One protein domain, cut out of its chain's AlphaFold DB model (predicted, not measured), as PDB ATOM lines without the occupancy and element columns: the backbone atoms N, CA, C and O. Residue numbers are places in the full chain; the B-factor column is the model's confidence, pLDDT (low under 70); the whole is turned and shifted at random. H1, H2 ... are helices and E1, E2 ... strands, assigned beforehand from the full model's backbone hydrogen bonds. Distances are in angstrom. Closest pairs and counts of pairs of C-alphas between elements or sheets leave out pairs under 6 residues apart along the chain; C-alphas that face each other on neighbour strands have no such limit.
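This is residues 3 to 176 of the 184 residues of an uncharacterized protein of Bdellovibrio bacteriovorus (UniProt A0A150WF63). One long helix, H6, runs through the middle, with two small three-stranded sheets on one side of it and the helices H3, H4, H7, H8 and H9 on the other. The sheets are joined where E4 runs on into E5, and short H5 sits by both. The printed part has 174 residues, with nine named helices and six named strands in the order E1 E2 H1 H2 H3 H4 E3 E4 E5 E6 H5 H6 H7 H8 H9. Sheet E2 E1 E4 is antiparallel, sheet E3 E6 E5 mixed, and the class is mixed, helices and strands. The whole is compact, with a radius of gyration of the C-alphas of 15.4 A and spans of 44 by 40 by 32 A.

Find C-alpha 6 at (134.576, 24.839, 4.589), where E1, residues 6 to 10, begins. Next come E2, 13 to 16, H1, 17 to 21, and H2, 23 to 26. H3, 35 to 49, runs 21.3 A and H4, 51 to 62, 16.5 A. Read on to E3, 68 to 71, E4, 94 to 97, E5, 99 to 101, E6, 112 to 115, and H5, 116 to 121. H6, 124 to 142, starts at C-alpha 124 (126.553, 13.475, 12.447) and runs 27.5 A. H7 is 149 to 158, H8 162 to 165, and H9, 168 to 176, ends at C-alpha 176 (115.666, 27.453, -11.736).

Look first at the hairpin E1 and E2, with N 8 and O 15 2.8 A apart; E1 is also antiparallel to E4, N 7 and O 96 at 2.8 A. E6 is parallel to E3, N 69 and O 112 at 2.8 A, and forms a hairpin with E5, N 100 and O 113 at 2.8 A. H1 is on the first sheet at a height of 6.8 A, while H5 only grazes both sheets. H6 is on both, making two layers with E2 E1 E4, a helix on one face of a sheet; the closest C-alphas of E2 and H6 are those of Ile 16 and Gly 126, 6.0 A. H7 touches H6 at a steep tilt of 48 degrees, opposite ways, closest at the C-alphas of Tyr 137 and Ala 151, 5.1 A. H7 also touches H2, closest at the C-alphas of Val 26 and Ala 156, 6.3 A. The hub H3 forms a helical hairpin with H4, a shallow tilt of 18 degrees, closest at the C-alphas of Glu 47 and Ala 54, 4.9 A. H3 and H8 only just touch, with 3 pairs of C-alphas within 8 A, closest at Asn 45 and Phe 164, 6.6 A. H3 and H9 only just touch, only at their ends, with 3 such pairs, closest at Leu 49 and Gln 168, 4.6 A. Each O i to N i+4 pair is within hydrogen-bond range in H1, H3, H4, H5, H6, H7 and H9; H2 and H8 are too short for one.

The two C-alphas farthest apart are those of Asp 73 and Asp 169, 45.8 A. The printed part has no cut, and its long link is E3 to E4, residues 72 to 93. Mean pLDDT of the printed part is 91.4, with residue 106 under 70.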
ATOM      1  N   ASN A   3     137.291  23.659  -3.620       76.25
ATOM      2  CA  ASN A   3     136.817  23.578  -2.245       76.25
ATOM      3  C   ASN A   3     136.151  22.218  -2.048       76.25
ATOM      4  O   ASN A   3     135.286  21.855  -2.844       76.25
ATOM      5  N   GLY A   4     136.571  21.464  -1.038       73.12
ATOM      6  CA  GLY A   4     135.871  20.241  -0.648       73.12
ATOM      7  C   GLY A   4     134.820  20.472   0.448       73.12
ATOM      8  O   GLY A   4     134.243  19.531   0.989       73.12
ATOM      9  N   GLY A   5     134.651  21.724   0.863       86.75
ATOM     10  CA  GLY A   5     133.863  22.142   2.006       86.75
ATOM     11  C   GLY A   5     134.699  22.950   2.995       86.75
ATOM     12  O   GLY A   5     135.846  22.606   3.316       86.75
ATOM     13  N   ASP A   6     134.067  23.994   3.517       92.44
ATOM     14  CA  ASP A   6     134.576  24.839   4.589       92.44
ATOM     15  C   ASP A   6     133.759  24.598   5.864       92.44
ATOM     16  O   ASP A   6     132.572  24.254   5.825       92.44
ATOM     17  N   ILE A   7     134.389  24.819   7.010       93.88
ATOM     18  CA  ILE A   7     133.776  24.709   8.330       93.88
ATOM     19  C   ILE A   7     133.995  25.999   9.115       93.88
ATOM     20  O   ILE A   7     135.066  26.600   9.075       93.88
ATOM     21  N   VAL A   8     132.973  26.430   9.845       94.06
ATOM     22  CA  VAL A   8     133.091  27.475  10.857       94.06
ATOM     23  C   VAL A   8     133.433  26.809  12.181       94.06
ATOM     24  O   VAL A   8     132.615  26.089  12.757       94.06
ATOM     25  N   VAL A   9     134.650  27.051  12.659       94.00
ATOM     26  CA  VAL A   9     135.163  26.532  13.928       94.00
ATOM     27  C   VAL A   9     135.080  27.638  14.965       94.00
ATOM     28  O   VAL A   9     135.730  28.667  14.808       94.00
ATOM     29  N   CYS A  10     134.306  27.409  16.020       92.25
ATOM     30  CA  CYS A  10     134.224  28.248  17.211       92.25
ATOM     31  C   CYS A  10     134.547  27.411  18.461       92.25
ATOM     32  O   CYS A  10     134.414  26.186  18.418       92.25
ATOM     33  N   PRO A  11     134.887  28.020  19.614       89.31
ATOM     34  CA  PRO A  11     135.295  27.275  20.812       89.31
ATOM     35  C   PRO A  11     134.289  26.226  21.318       89.31
ATOM     36  O   PRO A  11     134.679  25.257  21.961       89.31
ATOM     37  N   LYS A  12     132.990  26.420  21.056       86.44
ATOM     38  CA  LYS A  12     131.905  25.549  21.548       86.44
ATOM     39  C   LYS A  12     131.061  24.921  20.440       86.44
ATOM     40  O   LYS A  12     130.085  24.238  20.745       86.44
ATOM     41  N   SER A  13     131.372  25.195  19.180       88.69
ATOM     42  CA  SER A  13     130.536  24.759  18.066       88.69
ATOM     43  C   SER A  13     131.322  24.682  16.774       88.69
ATOM     44  O   SER A  13     132.102  25.579  16.458       88.69
ATOM     45  N   GLN A  14     131.036  23.648  16.000       92.44
ATOM     46  CA  GLN A  14     131.584  23.442  14.674       92.44
ATOM     47  C   GLN A  14     130.415  23.174  13.731       92.44
ATOM     48  O   GLN A  14     129.614  22.267  13.976       92.44
ATOM     49  N   ASP A  15     130.280  23.981  12.681       93.19
ATOM     50  CA  ASP A  15     129.251  23.775  11.661       93.19
ATOM     51  C   ASP A  15     129.830  24.005  10.274       93.19
ATOM     52  O   ASP A  15     130.684  24.873  10.089       93.19
ATOM     53  N   ILE A  16     129.374  23.233   9.292       95.19
ATOM     54  CA  ILE A  16     129.805  23.460   7.912       95.19
ATOM     55  C   ILE A  16     129.316  24.832   7.445       95.19
ATOM     56  O   ILE A  16     128.243  25.297   7.850       95.19
ATOM     57  N   LEU A  17     130.097  25.482   6.585       94.50
ATOM     58  CA  LEU A  17     129.819  26.841   6.130       94.50
ATOM     59  C   LEU A  17     128.417  26.960   5.510       94.50
ATOM     60  O   LEU A  17     127.709  27.923   5.779       94.50
ATOM     61  N   ASP A  18     127.976  25.938   4.780       94.81
ATOM     62  CA  ASP A  18     126.647  25.814   4.175       94.81
ATOM     63  C   ASP A  18     125.518  26.068   5.179       94.81
ATOM     64  O   ASP A  18     124.562  26.801   4.905       94.81
ATOM     65  N   PHE A  19     125.625  25.448   6.356       94.31
ATOM     66  CA  PHE A  19     124.618  25.521   7.408       94.31
ATOM     67  C   PHE A  19     124.756  26.807   8.206       94.31
ATOM     68  O   PHE A  19     123.739  27.392   8.573       94.31
ATOM     69  N   TYR A  20     125.983  27.280   8.418       92.81
ATOM     70  CA  TYR A  20     126.231  28.551   9.085       92.81
ATOM     71  C   TYR A  20     125.655  29.733   8.285       92.81
ATOM     72  O   TYR A  20     124.930  30.559   8.840       92.81
ATOM     73  N   GLU A  21     125.893  29.771   6.968       91.12
ATOM     74  CA  GLU A  21     125.348  30.776   6.039       91.12
ATOM     75  C   GLU A  21     123.813  30.809   6.042       91.12
ATOM     76  O   GLU A  21     123.201  31.863   5.867       91.12
ATOM     77  N   ASN A  22     123.185  29.653   6.260       89.88
ATOM     78  CA  ASN A  22     121.744  29.456   6.131       89.88
ATOM     79  C   ASN A  22     121.097  29.025   7.455       89.88
ATOM     80  O   ASN A  22     120.061  28.354   7.453       89.88
ATOM     81  N   ALA A  23     121.677  29.419   8.594       85.19
ATOM     82  CA  ALA A  23     121.304  28.892   9.908       85.19
ATOM     83  C   ALA A  23     119.798  29.001  10.200       85.19
ATOM     84  O   ALA A  23     119.215  28.091  10.783       85.19
ATOM     85  N   GLY A  24     119.140  30.076   9.746       84.00
ATOM     86  CA  GLY A  24     117.691  30.249   9.892       84.00
ATOM     87  C   GLY A  24     116.857  29.171   9.186       84.00
ATOM     88  O   GLY A  24     115.850  28.732   9.735       84.00
ATOM     89  N   ALA A  25     117.286  28.706   8.010       82.94
ATOM     90  CA  ALA A  25     116.581  27.686   7.229       82.94
ATOM     91  C   ALA A  25     116.856  26.261   7.738       82.94
ATOM     92  O   ALA A  25     115.958  25.417   7.745       82.94
ATOM     93  N   VAL A  26     118.088  26.001   8.184       87.06
ATOM     94  CA  VAL A  26     118.565  24.653   8.538       87.06
ATOM     95  C   VAL A  26     118.307  24.315  10.015       87.06
ATOM     96  O   VAL A  26     118.136  23.151  10.362       87.06
ATOM     97  N   ARG A  27     118.211  25.304  10.919       81.44
ATOM     98  CA  ARG A  27     118.062  25.077  12.378       81.44
ATOM     99  C   ARG A  27     116.867  24.196  12.757       81.44
ATOM    100  O   ARG A  27     116.902  23.527  13.787       81.44
ATOM    101  N   ALA A  28     115.799  24.232  11.967       78.62
ATOM    102  CA  ALA A  28     114.582  23.483  12.251       78.62
ATOM    103  C   ALA A  28     114.641  22.017  11.775       78.62
ATOM    104  O   ALA A  28     113.803  21.222  12.206       78.62
ATOM    105  N   PHE A  29     115.632  21.662  10.948       82.00
ATOM    106  CA  PHE A  29     115.890  20.296  10.507       82.00
ATOM    107  C   PHE A  29     116.576  19.526  11.633       82.00
ATOM    108  O   PHE A  29     117.774  19.673  11.893       82.00
ATOM    109  N   LYS A  30     115.777  18.741  12.351       76.06
ATOM    110  CA  LYS A  30     116.215  17.939  13.490       76.06
ATOM    111  C   LYS A  30     116.175  16.468  13.109       76.06
ATOM    112  O   LYS A  30     115.194  15.789  13.384       76.06
ATOM    113  N   THR A  31     117.254  15.989  12.505       74.88
ATOM    114  CA  THR A  31     117.483  14.549  12.384       74.88
ATOM    115  C   THR A  31     118.429  14.112  13.486       74.88
ATOM    116  O   THR A  31     119.549  14.614  13.596       74.88
ATOM    117  N   GLU A  32     117.971  13.177  14.310       76.94
ATOM    118  CA  GLU A  32     118.789  12.533  15.332       76.94
ATOM    119  C   GLU A  32     119.386  11.223  14.803       76.94
ATOM    120  O   GLU A  32     118.797  10.533  13.967       76.94
ATOM    121  N   GLY A  33     120.555  10.846  15.320       89.81
ATOM    122  CA  GLY A  33     121.192   9.563  15.026       89.81
ATOM    123  C   GLY A  33     122.522   9.685  14.288       89.81
ATOM    124  O   GLY A  33     123.253  10.662  14.444       89.81
ATOM    125  N   THR A  34     122.871   8.639  13.537       95.50
ATOM    126  CA  THR A  34     124.153   8.547  12.828       95.50
ATOM    127  C   THR A  34     124.124   9.336  11.520       95.50
ATOM    128  O   THR A  34     123.059   9.653  10.988       95.50
ATOM    129  N   ARG A  35     125.307   9.610  10.966       95.94
ATOM    130  CA  ARG A  35     125.480  10.271   9.667       95.94
ATOM    131  C   ARG A  35     124.686   9.566   8.565       95.94
ATOM    132  O   ARG A  35     124.068  10.219   7.734       95.94
ATOM    133  N   GLU A  36     124.664   8.238   8.589       96.12
ATOM    134  CA  GLU A  36     123.952   7.398   7.624       96.12
ATOM    135  C   GLU A  36     122.439   7.603   7.710       96.12
ATOM    136  O   GLU A  36     121.790   7.716   6.675       96.12
ATOM    137  N   LYS A  37     121.880   7.724   8.923       95.62
ATOM    138  CA  LYS A  37     120.451   8.023   9.107       95.62
ATOM    139  C   LYS A  37     120.094   9.415   8.593       95.62
ATOM    140  O   LYS A  37     119.071   9.575   7.935       95.62
ATOM    141  N   VAL A  38     120.956  10.403   8.848       95.81
ATOM    142  CA  VAL A  38     120.776  11.760   8.312       95.81
ATOM    143  C   VAL A  38     120.790  11.744   6.782       95.81
ATOM    144  O   VAL A  38     119.891  12.300   6.157       95.81
ATOM    145  N   LEU A  39     121.763  11.063   6.170       96.69
ATOM    146  CA  LEU A  39     121.827  10.904   4.716       96.69
ATOM    147  C   LEU A  39     120.595  10.182   4.161       96.69
ATOM    148  O   LEU A  39     120.053  10.601   3.142       96.69
ATOM    149  N   GLU A  40     120.126   9.121   4.819       95.69
ATOM    150  CA  GLU A  40     118.928   8.389   4.402       95.69
ATOM    151  C   GLU A  40     117.691   9.296   4.371       95.69
ATOM    152  O   GLU A  40     116.921   9.251   3.410       95.69
ATOM    153  N   GLU A  41     117.502  10.142   5.385       94.75
ATOM    154  CA  GLU A  41     116.395  11.097   5.426       94.75
ATOM    155  C   GLU A  41     116.501  12.146   4.313       94.75
ATOM    156  O   GLU A  41     115.530  12.381   3.586       94.75
ATOM    157  N   VAL A  42     117.691  12.716   4.112       95.56
ATOM    158  CA  VAL A  42     117.950  13.669   3.024       95.56
ATOM    159  C   VAL A  42     117.672  13.034   1.660       95.56
ATOM    160  O   VAL A  42     116.987  13.638   0.831       95.56
ATOM    161  N   PHE A  43     118.122  11.799   1.424       97.00
ATOM    162  CA  PHE A  43     117.862  11.098   0.165       97.00
ATOM    163  C   PHE A  43     116.395  10.739  -0.022       97.00
ATOM    164  O   PHE A  43     115.904  10.859  -1.139       97.00
ATOM    165  N   ARG A  44     115.675  10.361   1.037       95.56
ATOM    166  CA  ARG A  44     114.227  10.105   0.978       95.56
ATOM    167  C   ARG A  44     113.460  11.359   0.559       95.56
ATOM    168  O   ARG A  44     112.558  11.293  -0.276       95.56
ATOM    169  N   ASN A  45     113.840  12.513   1.105       94.00
ATOM    170  CA  ASN A  45     113.256  13.795   0.723       94.00
ATOM    171  C   ASN A  45     113.593  14.160  -0.722       94.00
ATOM    172  O   ASN A  45     112.696  14.520  -1.485       94.00
ATOM    173  N   LEU A  46     114.861  14.024  -1.119       96.12
ATOM    174  CA  LEU A  46     115.281  14.288  -2.490       96.12
ATOM    175  C   LEU A  46     114.614  13.330  -3.482       96.12
ATOM    176  O   LEU A  46     114.251  13.760  -4.564       96.12
ATOM    177  N   GLU A  47     114.388  12.067  -3.126       96.88
ATOM    178  CA  GLU A  47     113.727  11.080  -3.986       96.88
ATOM    179  C   GLU A  47     112.280  11.471  -4.289       96.88
ATOM    180  O   GLU A  47     111.847  11.376  -5.435       96.88
ATOM    181  N   ARG A  48     111.555  12.017  -3.308       96.12
ATOM    182  CA  ARG A  48     110.205  12.561  -3.524       96.12
ATOM    183  C   ARG A  48     110.193  13.749  -4.496       96.12
ATOM    184  O   ARG A  48     109.220  13.924  -5.235       96.12
ATOM    185  N   LEU A  49     111.248  14.568  -4.486       96.06
ATOM    186  CA  LEU A  49     111.364  15.795  -5.285       96.06
ATOM    187  C   LEU A  49     111.958  15.555  -6.686       96.06
ATOM    188  O   LEU A  49     111.513  16.148  -7.669       96.06
ATOM    189  N   SER A  50     112.962  14.688  -6.776       96.25
ATOM    190  CA  SER A  50     113.685  14.308  -7.986       96.25
ATOM    191  C   SER A  50     114.320  12.913  -7.817       96.25
ATOM    192  O   SER A  50     115.478  12.793  -7.401       96.25
ATOM    193  N   PRO A  51     113.603  11.833  -8.189       96.00
ATOM    194  CA  PRO A  51     114.096  10.460  -8.045       96.00
ATOM    195  C   PRO A  51     115.425  10.211  -8.768       96.00
ATOM    196  O   PRO A  51     116.310   9.517  -8.265       96.00
ATOM    197  N   ARG A  52     115.592  10.812  -9.954       94.69
ATOM    198  CA  ARG A  52     116.814  10.688 -10.758       94.69
ATOM    199  C   ARG A  52     118.025  11.284 -10.038       94.69
ATOM    200  O   ARG A  52     119.056  10.618  -9.954       94.69
ATOM    201  N   GLN A  53     117.892  12.501  -9.504       95.44
ATOM    202  CA  GLN A  53     118.967  13.141  -8.743       95.44
ATOM    203  C   GLN A  53     119.260  12.383  -7.451       95.44
ATOM    204  O   GLN A  53     120.424  12.134  -7.150       95.44
ATOM    205  N   ALA A  54     118.225  11.945  -6.729       97.25
ATOM    206  CA  ALA A  54     118.393  11.160  -5.510       97.25
ATOM    207  C   ALA A  54     119.212   9.891  -5.759       97.25
ATOM    208  O   ALA A  54     120.163   9.625  -5.029       97.25
ATOM    209  N   LYS A  55     118.902   9.147  -6.828       96.88
ATOM    210  CA  LYS A  55     119.657   7.950  -7.213       96.88
ATOM    211  C   LYS A  55     121.124   8.274  -7.501       96.88
ATOM    212  O   LYS A  55     122.004   7.610  -6.960       96.88
ATOM    213  N   GLN A  56     121.387   9.298  -8.314       95.88
ATOM    214  CA  GLN A  56     122.749   9.716  -8.657       95.88
ATOM    215  C   GLN A  56     123.546  10.128  -7.412       95.88
ATOM    216  O   GLN A  56     124.682   9.689  -7.231       95.88
ATOM    217  N   TYR A  57     122.949  10.945  -6.544       97.44
ATOM    218  CA  TYR A  57     123.619  11.462  -5.353       97.44
ATOM    219  C   TYR A  57     123.827  10.377  -4.303       97.44
ATOM    220  O   TYR A  57     124.897  10.315  -3.708       97.44
ATOM    221  N   LYS A  58     122.860   9.473  -4.127       97.62
ATOM    222  CA  LYS A  58     122.981   8.337  -3.212       97.62
ATOM    223  C   LYS A  58     124.110   7.396  -3.622       97.62
ATOM    224  O   LYS A  58     124.905   7.012  -2.769       97.62
ATOM    225  N   THR A  59     124.217   7.060  -4.912       96.81
ATOM    226  CA  THR A  59     125.343   6.260  -5.421       96.81
ATOM    227  C   THR A  59     126.665   6.961  -5.132       96.81
ATOM    228  O   THR A  59     127.539   6.374  -4.499       96.81
ATOM    229  N   ARG A  60     126.787   8.243  -5.493       95.94
ATOM    230  CA  ARG A  60     128.041   8.969  -5.294       95.94
ATOM    231  C   ARG A  60     128.419   9.130  -3.817       95.94
ATOM    232  O   ARG A  60     129.586   8.983  -3.473       95.94
ATOM    233  N   ALA A  61     127.450   9.388  -2.941       97.00
ATOM    234  CA  ALA A  61     127.675   9.499  -1.501       97.00
ATOM    235  C   ALA A  61     128.163   8.183  -0.882       97.00
ATOM    236  O   ALA A  61     128.983   8.211   0.033       97.00
ATOM    237  N   SER A  62     127.697   7.034  -1.388       96.19
ATOM    238  CA  SER A  62     128.131   5.718  -0.893       96.19
ATOM    239  C   SER A  62     129.613   5.435  -1.154       96.19
ATOM    240  O   SER A  62     130.245   4.717  -0.390       96.19
ATOM    241  N   GLU A  63     130.183   6.063  -2.182       95.00
ATOM    242  CA  GLU A  63     131.593   5.945  -2.559       95.00
ATOM    243  C   GLU A  63     132.481   6.981  -1.852       95.00
ATOM    244  O   GLU A  63     133.704   6.895  -1.930       95.00
ATOM    245  N   PHE A  64     131.895   7.986  -1.189       95.06
ATOM    246  CA  PHE A  64     132.639   9.133  -0.662       95.06
ATOM    247  C   PHE A  64     133.732   8.711   0.321       95.06
ATOM    248  O   PHE A  64     134.874   9.147   0.191       95.06
ATOM    249  N   MET A  65     133.394   7.849   1.284       95.06
ATOM    250  CA  MET A  65     134.342   7.407   2.312       95.06
ATOM    251  C   MET A  65     135.508   6.625   1.695       95.06
ATOM    252  O   MET A  65     136.657   6.848   2.067       95.06
ATOM    253  N   ASP A  66     135.229   5.783   0.699       94.75
ATOM    254  CA  ASP A  66     136.249   5.009  -0.012       94.75
ATOM    255  C   ASP A  66     137.129   5.895  -0.905       94.75
ATOM    256  O   ASP A  66     138.320   5.632  -1.061       94.75
ATOM    257  N   ASP A  67     136.585   6.981  -1.450       94.19
ATOM    258  CA  ASP A  67     137.319   7.971  -2.244       94.19
ATOM    259  C   ASP A  67     138.046   9.030  -1.390       94.19
ATOM    260  O   ASP A  67     138.717   9.906  -1.953       94.19
ATOM    261  N   THR A  68     137.934   8.968  -0.061       94.94
ATOM    262  CA  THR A  68     138.489   9.962   0.863       94.94
ATOM    263  C   THR A  68     139.772   9.483   1.532       94.94
ATOM    264  O   THR A  68     139.887   8.355   2.008       94.94
ATOM    265  N   GLU A  69     140.749  10.379   1.581       95.50
ATOM    266  CA  GLU A  69     141.967  10.261   2.369       95.50
ATOM    267  C   GLU A  69     141.853  11.165   3.602       95.50
ATOM    268  O   GLU A  69     141.880  12.391   3.485       95.50
ATOM    269  N   PHE A  70     141.722  10.568   4.786       95.81
ATOM    270  CA  PHE A  70     141.725  11.307   6.047       95.81
ATOM    271  C   PHE A  70     143.164  11.598   6.475       95.81
ATOM    272  O   PHE A  70     144.006  10.698   6.529       95.81
ATOM    273  N   LYS A  71     143.458  12.869   6.748       95.19
ATOM    274  CA  LYS A  71     144.766  13.322   7.223       95.19
ATOM    275  C   LYS A  71     144.650  13.824   8.656       95.19
ATOM    276  O   LYS A  71     143.840  14.702   8.941       95.19
ATOM    277  N   LYS A  72     145.494  13.281   9.533       93.62
ATOM    278  CA  LYS A  72     145.681  13.751  10.911       93.62
ATOM    279  C   LYS A  72     146.757  14.820  10.966       93.62
ATOM    280  O   LYS A  72     147.683  14.784  10.159       93.62
ATOM    281  N   ASP A  73     146.638  15.717  11.941       88.69
ATOM    282  CA  ASP A  73     147.661  16.709  12.293       88.69
ATOM    283  C   ASP A  73     148.116  17.591  11.113       88.69
ATOM    284  O   ASP A  73     149.276  17.996  11.019       88.69
ATOM    285  N   VAL A  74     147.192  17.898  10.198       88.75
ATOM    286  CA  VAL A  74     147.408  18.822   9.080       88.75
ATOM    287  C   VAL A  74     146.439  19.989   9.173       88.75
ATOM    288  O   VAL A  74     145.351  19.844   9.706       88.75
ATOM    289  N   ALA A  75     146.818  21.124   8.593       89.25
ATOM    290  CA  ALA A  75     145.870  22.151   8.189       89.25
ATOM    291  C   ALA A  75     145.779  22.116   6.662       89.25
ATOM    292  O   ALA A  75     146.802  22.196   5.972       89.25
ATOM    293  N   LEU A  76     144.569  21.965   6.124       92.06
ATOM    294  CA  LEU A  76     144.376  22.014   4.679       92.06
ATOM    295  C   LEU A  76     144.554  23.449   4.169       92.06
ATOM    296  O   LEU A  76     144.212  24.421   4.839       92.06
ATOM    297  N   THR A  77     145.118  23.587   2.970       88.38
ATOM    298  CA  THR A  77     145.265  24.896   2.327       88.38
ATOM    299  C   THR A  77     143.898  25.445   1.933       88.38
ATOM    300  O   THR A  77     143.108  24.732   1.323       88.38
ATOM    301  N   ASP A  78     143.658  26.720   2.233       86.44
ATOM    302  CA  ASP A  78     142.461  27.446   1.807       86.44
ATOM    303  C   ASP A  78     142.377  27.526   0.273       86.44
ATOM    304  O   ASP A  78     143.243  28.121  -0.384       86.44
ATOM    305  N   ILE A  79     141.338  26.916  -0.302       82.62
ATOM    306  CA  ILE A  79     141.007  27.055  -1.718       82.62
ATOM    307  C   ILE A  79     139.969  28.176  -1.850       82.62
ATOM    308  O   ILE A  79     138.818  28.054  -1.434       82.62
ATOM    309  N   LYS A  80     140.389  29.284  -2.474       80.31
ATOM    310  CA  LYS A  80     139.623  30.541  -2.577       80.31
ATOM    311  C   LYS A  80     138.454  30.511  -3.577       80.31
ATOM    312  O   LYS A  80     138.202  31.498  -4.265       80.31
ATOM    313  N   ASP A  81     137.737  29.401  -3.679       75.75
ATOM    314  CA  ASP A  81     136.532  29.227  -4.500       75.75
ATOM    315  C   ASP A  81     135.244  29.132  -3.665       75.75
ATOM    316  O   ASP A  81     134.162  28.989  -4.229       75.75
ATOM    317  N   SER A  82     135.300  29.289  -2.335       72.31
ATOM    318  CA  SER A  82     134.071  29.405  -1.539       72.31
ATOM    319  C   SER A  82     133.377  30.761  -1.683       72.31
ATOM    320  O   SER A  82     132.157  30.832  -1.531       72.31
ATOM    321  N   LYS A  83     134.109  31.835  -2.022       83.75
ATOM    322  CA  LYS A  83     133.574  33.201  -2.240       83.75
ATOM    323  C   LYS A  83     132.603  33.668  -1.138       83.75
ATOM    324  O   LYS A  83     131.646  34.394  -1.407       83.75
ATOM    325  N   HIS A  84     132.812  33.222   0.101       81.50
ATOM    326  CA  HIS A  84     131.985  33.630   1.228       81.50
ATOM    327  C   HIS A  84     132.201  35.117   1.535       81.50
ATOM    328  O   HIS A  84     133.302  35.646   1.400       81.50
ATOM    329  N   LEU A  85     131.127  35.812   1.917       81.88
ATOM    330  CA  LEU A  85     131.117  37.279   2.026       81.88
ATOM    331  C   LEU A  85     131.326  37.794   3.456       81.88
ATOM    332  O   LEU A  85     131.224  38.995   3.699       81.88
ATOM    333  N   PHE A  86     131.569  36.905   4.416       81.38
ATOM    334  CA  PHE A  86     131.710  37.267   5.820       81.38
ATOM    335  C   PHE A  86     132.735  36.393   6.529       81.38
ATOM    336  O   PHE A  86     132.938  35.235   6.190       81.38
ATOM    337  N   THR A  87     133.291  36.934   7.603       82.81
ATOM    338  CA  THR A  87     133.991  36.168   8.632       82.81
ATOM    339  C   THR A  87     133.173  36.225   9.923       82.81
ATOM    340  O   THR A  87     132.520  37.245  10.183       82.81
ATOM    341  N   PRO A  88     133.175  35.168  10.754       86.75
ATOM    342  CA  PRO A  88     132.551  35.220  12.072       86.75
ATOM    343  C   PRO A  88     133.059  36.420  12.890       86.75
ATOM    344  O   PRO A  88     134.252  36.715  12.891       86.75
ATOM    345  N   LYS A  89     132.152  37.133  13.576       85.75
ATOM    346  CA  LYS A  89     132.511  38.274  14.447       85.75
ATOM    347  C   LYS A  89     133.011  37.847  15.825       85.75
ATOM    348  O   LYS A  89     133.653  38.639  16.510       85.75
ATOM    349  N   GLU A  90     132.631  36.652  16.263       87.00
ATOM    350  CA  GLU A  90     133.028  36.129  17.564       87.00
ATOM    351  C   GLU A  90     134.537  35.881  17.581       87.00
ATOM    352  O   GLU A  90     135.115  35.332  16.640       87.00
ATOM    353  N   LYS A  91     135.173  36.339  18.659       79.88
ATOM    354  CA  LYS A  91     136.600  36.146  18.880       79.88
ATOM    355  C   LYS A  91     136.870  34.643  18.974       79.88
ATOM    356  O   LYS A  91     136.120  33.931  19.629       79.88
ATOM    357  N   ASP A  92     137.918  34.182  18.301       90.38
ATOM    358  CA  ASP A  92     138.307  32.767  18.217       90.38
ATOM    359  C   ASP A  92     137.394  31.888  17.337       90.38
ATOM    360  O   ASP A  92     137.556  30.669  17.305       90.38
ATOM    361  N   CYS A  93     136.484  32.493  16.563       92.94
ATOM    362  CA  CYS A  93     135.820  31.813  15.457       92.94
ATOM    363  C   CYS A  93     136.557  32.050  14.132       92.94
ATOM    364  O   CYS A  93     136.983  33.164  13.828       92.94
ATOM    365  N   SER A  94     136.666  31.013  13.302       92.69
ATOM    366  CA  SER A  94     137.306  31.100  11.983       92.69
ATOM    367  C   SER A  94     136.634  30.184  10.965       92.69
ATOM    368  O   SER A  94     136.064  29.156  11.327       92.69
ATOM    369  N   VAL A  95     136.700  30.572   9.690       93.12
ATOM    370  CA  VAL A  95     136.390  29.675   8.569       93.12
ATOM    371  C   VAL A  95     137.666  28.903   8.244       93.12
ATOM    372  O   VAL A  95     138.719  29.517   8.072       93.12
ATOM    373  N   GLN A  96     137.586  27.577   8.198       93.62
ATOM    374  CA  GLN A  96     138.710  26.691   7.897       93.62
ATOM    375  C   GLN A  96     138.328  25.706   6.793       93.62
ATOM    376  O   GLN A  96     137.181  25.264   6.718       93.62
ATOM    377  N   GLN A  97     139.296  25.337   5.957       94.25
ATOM    378  CA  GLN A  97     139.116  24.294   4.952       94.25
ATOM    379  C   GLN A  97     139.107  22.928   5.650       94.25
ATOM    380  O   GLN A  97     140.101  22.548   6.266       94.25
ATOM    381  N   ILE A  98     138.013  22.171   5.535       96.31
ATOM    382  CA  ILE A  98     137.928  20.811   6.099       96.31
ATOM    383  C   ILE A  98     138.183  19.731   5.050       96.31
ATOM    384  O   ILE A  98     138.658  18.646   5.379       96.31
ATOM    385  N   ALA A  99     137.900  20.013   3.784       95.31
ATOM    386  CA  ALA A  99     138.055  19.041   2.716       95.31
ATOM    387  C   ALA A  99     138.556  19.701   1.431       95.31
ATOM    388  O   ALA A  99     138.270  20.863   1.170       95.31
ATOM    389  N   ILE A 100     139.305  18.964   0.612       93.06
ATOM    390  CA  ILE A 100     139.779  19.406  -0.706       93.06
ATOM    391  C   ILE A 100     139.482  18.321  -1.734       93.06
ATOM    392  O   ILE A 100     139.882  17.164  -1.565       93.06
ATOM    393  N   ARG A 101     138.890  18.715  -2.868       89.81
ATOM    394  CA  ARG A 101     138.722  17.837  -4.031       89.81
ATOM    395  C   ARG A 101     139.903  17.955  -4.993       89.81
ATOM    396  O   ARG A 101     140.148  19.000  -5.614       89.81
ATOM    397  N   ARG A 102     140.610  16.843  -5.205       88.25
ATOM    398  CA  ARG A 102     141.703  16.757  -6.184       88.25
ATOM    399  C   ARG A 102     141.154  16.726  -7.617       88.25
ATOM    400  O   ARG A 102     140.197  16.007  -7.921       88.25
ATOM    401  N   LYS A 103     141.793  17.476  -8.527       81.12
ATOM    402  CA  LYS A 103     141.442  17.474  -9.967       81.12
ATOM    403  C   LYS A 103     141.686  16.094 -10.587       81.12
ATOM    404  O   LYS A 103     140.840  15.572 -11.308       81.12
ATOM    405  N   GLU A 104     142.798  15.474 -10.217       81.38
ATOM    406  CA  GLU A 104     143.184  14.116 -10.597       81.38
ATOM    407  C   GLU A 104     143.263  13.251  -9.339       81.38
ATOM    408  O   GLU A 104     143.546  13.762  -8.254       81.38
ATOM    409  N   LYS A 105     142.948  11.958  -9.455       79.25
ATOM    410  CA  LYS A 105     143.095  11.039  -8.320       79.25
ATOM    411  C   LYS A 105     144.580  10.958  -7.950       79.25
ATOM    412  O   LYS A 105     145.431  10.950  -8.834       79.25
ATOM    413  N   GLY A 106     144.880  10.933  -6.650       69.94
ATOM    414  CA  GLY A 106     146.254  10.726  -6.179       69.94
ATOM    415  C   GLY A 106     146.768   9.321  -6.519       69.94
ATOM    416  O   GLY A 106     146.023   8.502  -7.053       69.94
ATOM    417  N   LEU A 107     148.017   9.017  -6.150       72.44
ATOM    418  CA  LEU A 107     148.631   7.696  -6.383       72.44
ATOM    419  C   LEU A 107     147.803   6.539  -5.796       72.44
ATOM    420  O   LEU A 107     147.733   5.466  -6.382       72.44
ATOM    421  N   GLU A 108     147.117   6.783  -4.680       78.00
ATOM    422  CA  GLU A 108     146.239   5.815  -4.009       78.00
ATOM    423  C   GLU A 108     144.794   5.817  -4.546       78.00
ATOM    424  O   GLU A 108     143.890   5.246  -3.943       78.00
ATOM    425  N   GLY A 109     144.522   6.519  -5.648       84.44
ATOM    426  CA  GLY A 109     143.187   6.578  -6.245       84.44
ATOM    427  C   GLY A 109     142.170   7.444  -5.485       84.44
ATOM    428  O   GLY A 109     141.023   7.553  -5.930       84.44
ATOM    429  N   LYS A 110     142.569   8.087  -4.376       91.12
ATOM    430  CA  LYS A 110     141.705   8.949  -3.551       91.12
ATOM    431  C   LYS A 110     141.447  10.297  -4.221       91.12
ATOM    432  O   LYS A 110     142.373  10.946  -4.729       91.12
ATOM    433  N   ARG A 111     140.178  10.712  -4.215       91.06
ATOM    434  CA  ARG A 111     139.678  11.955  -4.817       91.06
ATOM    435  C   ARG A 111     139.652  13.107  -3.818       91.06
ATOM    436  O   ARG A 111     139.938  14.236  -4.222       91.06
ATOM    437  N   PHE A 112     139.324  12.827  -2.563       93.25
ATOM    438  CA  PHE A 112     139.191  13.836  -1.517       93.25
ATOM    439  C   PHE A 112     140.304  13.699  -0.488       93.25
ATOM    440  O   PHE A 112     140.750  12.592  -0.191       93.25
ATOM    441  N   ILE A 113     140.737  14.832   0.050       94.38
ATOM    442  CA  ILE A 113     141.517  14.899   1.285       94.38
ATOM    443  C   ILE A 113     140.618  15.561   2.317       94.38
ATOM    444  O   ILE A 113     140.073  16.622   2.021       94.38
ATOM    445  N   VAL A 114     140.476  14.965   3.496       96.62
ATOM    446  CA  VAL A 114     139.698  15.528   4.605       96.62
ATOM    447  C   VAL A 114     140.589  15.656   5.834       96.62
ATOM    448  O   VAL A 114     141.340  14.735   6.160       96.62
ATOM    449  N   ASP A 115     140.502  16.795   6.515       96.75
ATOM    450  CA  ASP A 115     141.079  16.988   7.842       96.75
ATOM    451  C   ASP A 115     140.313  16.121   8.848       96.75
ATOM    452  O   ASP A 115     139.138  16.358   9.147       96.75
ATOM    453  N   GLU A 116     140.975  15.085   9.359       97.31
ATOM    454  CA  GLU A 116     140.358  14.128  10.275       97.31
ATOM    455  C   GLU A 116     140.010  14.759  11.630       97.31
ATOM    456  O   GLU A 116     139.019  14.378  12.257       97.31
ATOM    457  N   THR A 117     140.784  15.752  12.074       95.38
ATOM    458  CA  THR A 117     140.549  16.451  13.340       95.38
ATOM    459  C   THR A 117     139.261  17.257  13.261       95.38
ATOM    460  O   THR A 117     138.402  17.120  14.133       95.38
ATOM    461  N   LEU A 118     139.084  18.046  12.198       95.69
ATOM    462  CA  LEU A 118     137.858  18.822  11.986       95.69
ATOM    463  C   LEU A 118     136.655  17.910  11.702       95.69
ATOM    464  O   LEU A 118     135.559  18.147  12.214       95.69
ATOM    465  N   TRP A 119     136.853  16.822  10.953       96.75
ATOM    466  CA  TRP A 119     135.805  15.835  10.678       96.75
ATOM    467  C   TRP A 119     135.242  15.183  11.942       96.75
ATOM    468  O   TRP A 119     134.025  15.022  12.071       96.75
ATOM    469  N   ASN A 120     136.111  14.826  12.886       95.75
ATOM    470  CA  ASN A 120     135.706  14.208  14.148       95.75
ATOM    471  C   ASN A 120     135.022  15.194  15.108       95.75
ATOM    472  O   ASN A 120     134.335  14.761  16.032       95.75
ATOM    473  N   GLN A 121     135.176  16.504  14.892       94.75
ATOM    474  CA  GLN A 121     134.462  17.542  15.644       94.75
ATOM    475  C   GLN A 121     133.065  17.830  15.078       94.75
ATOM    476  O   GLN A 121     132.221  18.399  15.774       94.75
ATOM    477  N   LEU A 122     132.788  17.440  13.830       95.00
ATOM    478  CA  LEU A 122     131.465  17.610  13.245       95.00
ATOM    479  C   LEU A 122     130.440  16.684  13.904       95.00
ATOM    480  O   LEU A 122     130.653  15.487  14.086       95.00
ATOM    481  N   SER A 123     129.251  17.234  14.155       94.25
ATOM    482  CA  SER A 123     128.074  16.417  14.454       94.25
ATOM    483  C   SER A 123     127.756  15.456  13.293       94.25
ATOM    484  O   SER A 123     128.094  15.756  12.144       94.25
ATOM    485  N   PRO A 124     127.013  14.357  13.525       95.19
ATOM    486  CA  PRO A 124     126.553  13.475  12.447       95.19
ATOM    487  C   PRO A 124     125.832  14.214  11.307       95.19
ATOM    488  O   PRO A 124     126.026  13.892  10.134       95.19
ATOM    489  N   ARG A 125     125.059  15.257  11.645       95.06
ATOM    490  CA  ARG A 125     124.414  16.160  10.679       95.06
ATOM    491  C   ARG A 125     125.437  16.942   9.858       95.06
ATOM    492  O   ARG A 125     125.291  17.034   8.646       95.06
ATOM    493  N   GLY A 126     126.465  17.487  10.506       95.12
ATOM    494  CA  GLY A 126     127.551  18.206   9.839       95.12
ATOM    495  C   GLY A 126     128.352  17.307   8.896       95.12
ATOM    496  O   GLY A 126     128.605  17.693   7.761       95.12
ATOM    497  N   GLN A 127     128.668  16.078   9.315       97.00
ATOM    498  CA  GLN A 127     129.342  15.101   8.454       97.00
ATOM    499  C   GLN A 127     128.485  14.728   7.236       97.00
ATOM    500  O   GLN A 127     128.989  14.697   6.117       97.00
ATOM    501  N   ALA A 128     127.183  14.480   7.428       97.06
ATOM    502  CA  ALA A 128     126.260  14.216   6.322       97.06
ATOM    503  C   ALA A 128     126.167  15.417   5.367       97.06
ATOM    504  O   ALA A 128     126.172  15.240   4.150       97.06
ATOM    505  N   GLY A 129     126.129  16.630   5.922       96.50
ATOM    506  CA  GLY A 129     126.154  17.872   5.163       96.50
ATOM    507  C   GLY A 129     127.427  18.032   4.335       96.50
ATOM    508  O   GLY A 129     127.325  18.398   3.171       96.50
ATOM    509  N   LEU A 130     128.601  17.698   4.882       97.44
ATOM    510  CA  LEU A 130     129.866  17.749   4.140       97.44
ATOM    511  C   LEU A 130     129.879  16.751   2.974       97.44
ATOM    512  O   LEU A 130     130.238  17.109   1.857       97.44
ATOM    513  N   ILE A 131     129.418  15.516   3.199       97.69
ATOM    514  CA  ILE A 131     129.300  14.518   2.124       97.69
ATOM    515  C   ILE A 131     128.373  15.031   1.019       97.69
ATOM    516  O   ILE A 131     128.704  14.957  -0.164       97.69
ATOM    517  N   MET A 132     127.207  15.558   1.396       97.75
ATOM    518  CA  MET A 132     126.242  16.082   0.431       97.75
ATOM    519  C   MET A 132     126.770  17.305  -0.314       97.75
ATOM    520  O   MET A 132     126.548  17.396  -1.521       97.75
ATOM    521  N   HIS A 133     127.507  18.193   0.360       97.38
ATOM    522  CA  HIS A 133     128.205  19.305  -0.280       97.38
ATOM    523  C   HIS A 133     129.087  18.785  -1.414       97.38
ATOM    524  O   HIS A 133     128.951  19.240  -2.547       97.38
ATOM    525  N   GLU A 134     129.924  17.784  -1.141       95.56
ATOM    526  CA  GLU A 134     130.870  17.264  -2.129       95.56
ATOM    527  C   GLU A 134     130.193  16.577  -3.306       95.56
ATOM    528  O   GLU A 134     130.581  16.787  -4.458       95.56
ATOM    529  N   VAL A 135     129.132  15.817  -3.044       96.06
ATOM    530  CA  VAL A 135     128.324  15.186  -4.092       96.06
ATOM    531  C   VAL A 135     127.678  16.238  -4.998       96.06
ATOM    532  O   VAL A 135     127.744  16.126  -6.227       96.06
ATOM    533  N   ILE A 136     127.077  17.273  -4.406       96.31
ATOM    534  CA  ILE A 136     126.429  18.363  -5.140       96.31
ATOM    535  C   ILE A 136     127.471  19.157  -5.922       96.31
ATOM    536  O   ILE A 136     127.309  19.377  -7.122       96.31
ATOM    537  N   TYR A 137     128.548  19.584  -5.265       93.94
ATOM    538  CA  TYR A 137     129.550  20.431  -5.888       93.94
ATOM    539  C   TYR A 137     130.299  19.692  -6.995       93.94
ATOM    540  O   TYR A 137     130.607  20.285  -8.023       93.94
ATOM    541  N   GLU A 138     130.558  18.390  -6.850       92.38
ATOM    542  CA  GLU A 138     131.143  17.594  -7.931       92.38
ATOM    543  C   GLU A 138     130.221  17.547  -9.154       92.38
ATOM    544  O   GLU A 138     130.690  17.684 -10.286       92.38
ATOM    545  N   HIS A 139     128.915  17.369  -8.943       94.12
ATOM    546  CA  HIS A 139     127.945  17.387 -10.033       94.12
ATOM    547  C   HIS A 139     127.906  18.751 -10.729       94.12
ATOM    548  O   HIS A 139     128.026  18.817 -11.950       94.12
ATOM    549  N   LEU A 140     127.808  19.830  -9.956       93.31
ATOM    550  CA  LEU A 140     127.765  21.197 -10.465       93.31
ATOM    551  C   LEU A 140     129.050  21.596 -11.198       93.31
ATOM    552  O   LEU A 140     128.992  22.186 -12.274       93.31
ATOM    553  N   TYR A 141     130.208  21.192 -10.682       90.44
ATOM    554  CA  TYR A 141     131.493  21.418 -11.337       90.44
ATOM    555  C   TYR A 141     131.570  20.735 -12.709       90.44
ATOM    556  O   TYR A 141     132.046  21.325 -13.675       90.44
ATOM    557  N   LYS A 142     131.046  19.506 -12.837       90.94
ATOM    558  CA  LYS A 142     130.955  18.806 -14.137       90.94
ATOM    559  C   LYS A 142     130.032  19.516 -15.133       90.94
ATOM    560  O   LYS A 142     130.157  19.287 -16.331       90.94
ATOM    561  N   LEU A 143     129.129  20.360 -14.641       92.19
ATOM    562  CA  LEU A 143     128.211  21.173 -15.435       92.19
ATOM    563  C   LEU A 143     128.740  22.597 -15.692       92.19
ATOM    564  O   LEU A 143     128.044  23.391 -16.318       92.19
ATOM    565  N   GLY A 144     129.967  22.907 -15.256       90.44
ATOM    566  CA  GLY A 144     130.649  24.171 -15.541       90.44
ATOM    567  C   GLY A 144     130.633  25.203 -14.411       90.44
ATOM    568  O   GLY A 144     131.087  26.320 -14.632       90.44
ATOM    569  N   GLU A 145     130.142  24.868 -13.214       90.12
ATOM    570  CA  GLU A 145     130.261  25.764 -12.055       90.12
ATOM    571  C   GLU A 145     131.720  25.864 -11.577       90.12
ATOM    572  O   GLU A 145     132.419  24.856 -11.449       90.12
ATOM    573  N   GLU A 146     132.171  27.083 -11.280       88.69
ATOM    574  CA  GLU A 146     133.555  27.373 -10.869       88.69
ATOM    575  C   GLU A 146     133.717  27.602  -9.360       88.69
ATOM    576  O   GLU A 146     134.843  27.666  -8.869       88.69
ATOM    577  N   ASP A 147     132.610  27.760  -8.632       89.31
ATOM    578  CA  ASP A 147     132.598  28.030  -7.195       89.31
ATOM    579  C   ASP A 147     131.530  27.215  -6.460       89.31
ATOM    580  O   ASP A 147     130.609  26.653  -7.061       89.31
ATOM    581  N   SER A 148     131.654  27.135  -5.133       91.31
ATOM    582  CA  SER A 148     130.760  26.315  -4.311       91.31
ATOM    583  C   SER A 148     129.514  27.058  -3.808       91.31
ATOM    584  O   SER A 148     128.703  26.460  -3.105       91.31
ATOM    585  N   VAL A 149     129.284  28.329  -4.177       92.50
ATOM    586  CA  VAL A 149     128.185  29.149  -3.614       92.50
ATOM    587  C   VAL A 149     126.822  28.498  -3.854       92.50
ATOM    588  O   VAL A 149     125.983  28.398  -2.957       92.50
ATOM    589  N   ARG A 150     126.594  28.025  -5.079       94.00
ATOM    590  CA  ARG A 150     125.358  27.337  -5.474       94.00
ATOM    591  C   ARG A 150     125.217  25.961  -4.828       94.00
ATOM    592  O   ARG A 150     124.109  25.591  -4.439       94.00
ATOM    593  N   ALA A 151     126.330  25.246  -4.660       94.88
ATOM    594  CA  ALA A 151     126.347  23.969  -3.957       94.88
ATOM    595  C   ALA A 151     125.906  24.140  -2.499       94.88
ATOM    596  O   ALA A 151     124.999  23.435  -2.061       94.88
ATOM    597  N   ARG A 152     126.441  25.147  -1.793       94.75
ATOM    598  CA  ARG A 152     126.071  25.454  -0.402       94.75
ATOM    599  C   ARG A 152     124.596  25.797  -0.243       94.75
ATOM    600  O   ARG A 152     123.948  25.307   0.679       94.75
ATOM    601  N   LYS A 153     124.032  26.584  -1.166       95.12
ATOM    602  CA  LYS A 153     122.595  26.918  -1.163       95.12
ATOM    603  C   LYS A 153     121.713  25.688  -1.368       95.12
ATOM    604  O   LYS A 153     120.732  25.522  -0.644       95.12
ATOM    605  N   LEU A 154     122.046  24.828  -2.333       96.06
ATOM    606  CA  LEU A 154     121.293  23.593  -2.559       96.06
ATOM    607  C   LEU A 154     121.439  22.636  -1.371       96.06
ATOM    608  O   LEU A 154     120.442  22.073  -0.923       96.06
ATOM    609  N   ASN A 155     122.644  22.492  -0.823       96.94
ATOM    610  CA  ASN A 155     122.886  21.650   0.339       96.94
ATOM    611  C   ASN A 155     122.069  22.138   1.545       96.94
ATOM    612  O   ASN A 155     121.278  21.387   2.102       96.94
ATOM    613  N   ALA A 156     122.135  23.431   1.875       95.62
ATOM    614  CA  ALA A 156     121.319  24.015   2.936       95.62
ATOM    615  C   ALA A 156     119.810  23.813   2.711       95.62
ATOM    616  O   ALA A 156     119.088  23.514   3.659       95.62
ATOM    617  N   TYR A 157     119.327  23.927   1.469       95.50
ATOM    618  CA  TYR A 157     117.930  23.646   1.140       95.50
ATOM    619  C   TYR A 157     117.541  22.191   1.442       95.50
ATOM    620  O   TYR A 157     116.503  21.964   2.065       95.50
ATOM    621  N   LEU A 158     118.370  21.215   1.056       95.44
ATOM    622  CA  LEU A 158     118.100  19.790   1.298       95.44
ATOM    623  C   LEU A 158     118.110  19.419   2.789       95.44
ATOM    624  O   LEU A 158     117.434  18.472   3.181       95.44
ATOM    625  N   PHE A 159     118.820  20.194   3.609       95.38
ATOM    626  CA  PHE A 159     118.840  20.087   5.070       95.38
ATOM    627  C   PHE A 159     117.931  21.128   5.748       95.38
ATOM    628  O   PHE A 159     118.144  21.485   6.904       95.38
ATOM    629  N   SER A 160     116.923  21.658   5.053       92.88
ATOM    630  CA  SER A 160     115.964  22.612   5.623       92.88
ATOM    631  C   SER A 160     114.581  21.993   5.759       92.88
ATOM    632  O   SER A 160     114.201  21.120   4.983       92.88
ATOM    633  N   ASN A 161     113.752  22.517   6.667       87.81
ATOM    634  CA  ASN A 161     112.372  22.032   6.781       87.81
ATOM    635  C   ASN A 161     111.515  22.317   5.542       87.81
ATOM    636  O   ASN A 161     110.479  21.682   5.337       87.81
ATOM    637  N   LYS A 162     111.956  23.258   4.700       87.56
ATOM    638  CA  LYS A 162     111.290  23.587   3.445       87.56
ATOM    639  C   LYS A 162     111.224  22.373   2.517       87.56
ATOM    640  O   LYS A 162     110.208  22.187   1.853       87.56
ATOM    641  N   VAL A 163     112.242  21.507   2.542       88.50
ATOM    642  CA  VAL A 163     112.287  20.309   1.698       88.50
ATOM    643  C   VAL A 163     111.093  19.388   1.958       88.50
ATOM    644  O   VAL A 163     110.550  18.848   1.003       88.50
ATOM    645  N   PHE A 164     110.627  19.252   3.209       85.06
ATOM    646  CA  PHE A 164     109.512  18.362   3.565       85.06
ATOM    647  C   PHE A 164     108.162  18.857   3.039       85.06
ATOM    648  O   PHE A 164     107.312  18.044   2.685       85.06
ATOM    649  N   ALA A 165     107.968  20.176   2.993       86.75
ATOM    650  CA  ALA A 165     106.713  20.798   2.575       86.75
ATOM    651  C   ALA A 165     106.645  21.069   1.064       86.75
ATOM    652  O   ALA A 165     105.555  21.173   0.501       86.75
ATOM    653  N   ASP A 166     107.793  21.204   0.400       93.19
ATOM    654  CA  ASP A 166     107.846  21.555  -1.015       93.19
ATOM    655  C   ASP A 166     107.357  20.406  -1.914       93.19
ATOM    656  O   ASP A 166     107.608  19.226  -1.664       93.19
ATOM    657  N   SER A 167     106.672  20.759  -3.002       95.19
ATOM    658  CA  SER A 167     106.348  19.848  -4.103       95.19
ATOM    659  C   SER A 167     107.507  19.752  -5.100       95.19
ATOM    660  O   SER A 167     108.440  20.557  -5.060       95.19
ATOM    661  N   GLN A 168     107.425  18.816  -6.055       95.38
ATOM    662  CA  GLN A 168     108.392  18.743  -7.159       95.38
ATOM    663  C   GLN A 168     108.484  20.073  -7.920       95.38
ATOM    664  O   GLN A 168     109.580  20.537  -8.221       95.38
ATOM    665  N   ASP A 169     107.356  20.737  -8.182       95.06
ATOM    666  CA  ASP A 169     107.369  22.032  -8.864       95.06
ATOM    667  C   ASP A 169     108.044  23.127  -8.042       95.06
ATOM    668  O   ASP A 169     108.821  23.898  -8.600       95.06
ATOM    669  N   SER A 170     107.802  23.191  -6.730       94.81
ATOM    670  CA  SER A 170     108.491  24.150  -5.857       94.81
ATOM    671  C   SER A 170     110.000  23.906  -5.825       94.81
ATOM    672  O   SER A 170     110.769  24.860  -5.922       94.81
ATOM    673  N   TYR A 171     110.418  22.640  -5.775       95.56
ATOM    674  CA  TYR A 171     111.826  22.264  -5.869       95.56
ATOM    675  C   TYR A 171     112.448  22.708  -7.198       95.56
ATOM    676  O   TYR A 171     113.477  23.373  -7.209       95.56
ATOM    677  N   TRP A 172     111.807  22.423  -8.330       94.88
ATOM    678  CA  TRP A 172     112.345  22.808  -9.638       94.88
ATOM    679  C   TRP A 172     112.319  24.317  -9.891       94.88
ATOM    680  O   TRP A 172     113.197  24.819 -10.594       94.88
ATOM    681  N   ARG A 173     111.371  25.055  -9.298       94.88
ATOM    682  CA  ARG A 173     111.429  26.524  -9.265       94.88
ATOM    683  C   ARG A 173     112.656  26.989  -8.494       94.88
ATOM    684  O   ARG A 173     113.424  27.760  -9.041       94.88
ATOM    685  N   PHE A 174     112.915  26.432  -7.310       94.25
ATOM    686  CA  PHE A 174     114.130  26.734  -6.547       94.25
ATOM    687  C   PHE A 174     115.417  26.445  -7.343       94.25
ATOM    688  O   PHE A 174     116.316  27.283  -7.374       94.25
ATOM    689  N   ILE A 175     115.495  25.303  -8.042       94.94
ATOM    690  CA  ILE A 175     116.624  24.977  -8.933       94.94
ATOM    691  C   ILE A 175     116.789  26.038 -10.035       94.94
ATOM    692  O   ILE A 175     117.903  26.506 -10.277       94.94
ATOM    693  N   THR A 176     115.682  26.445 -10.662       93.81
ATOM    694  CA  THR A 176     115.666  27.453 -11.736       93.81
ATOM    695  C   THR A 176     116.060  28.839 -11.219       93.81
ATOM    696  O   THR A 176     116.902  29.491 -11.823       93.81
TER     697      THR A 176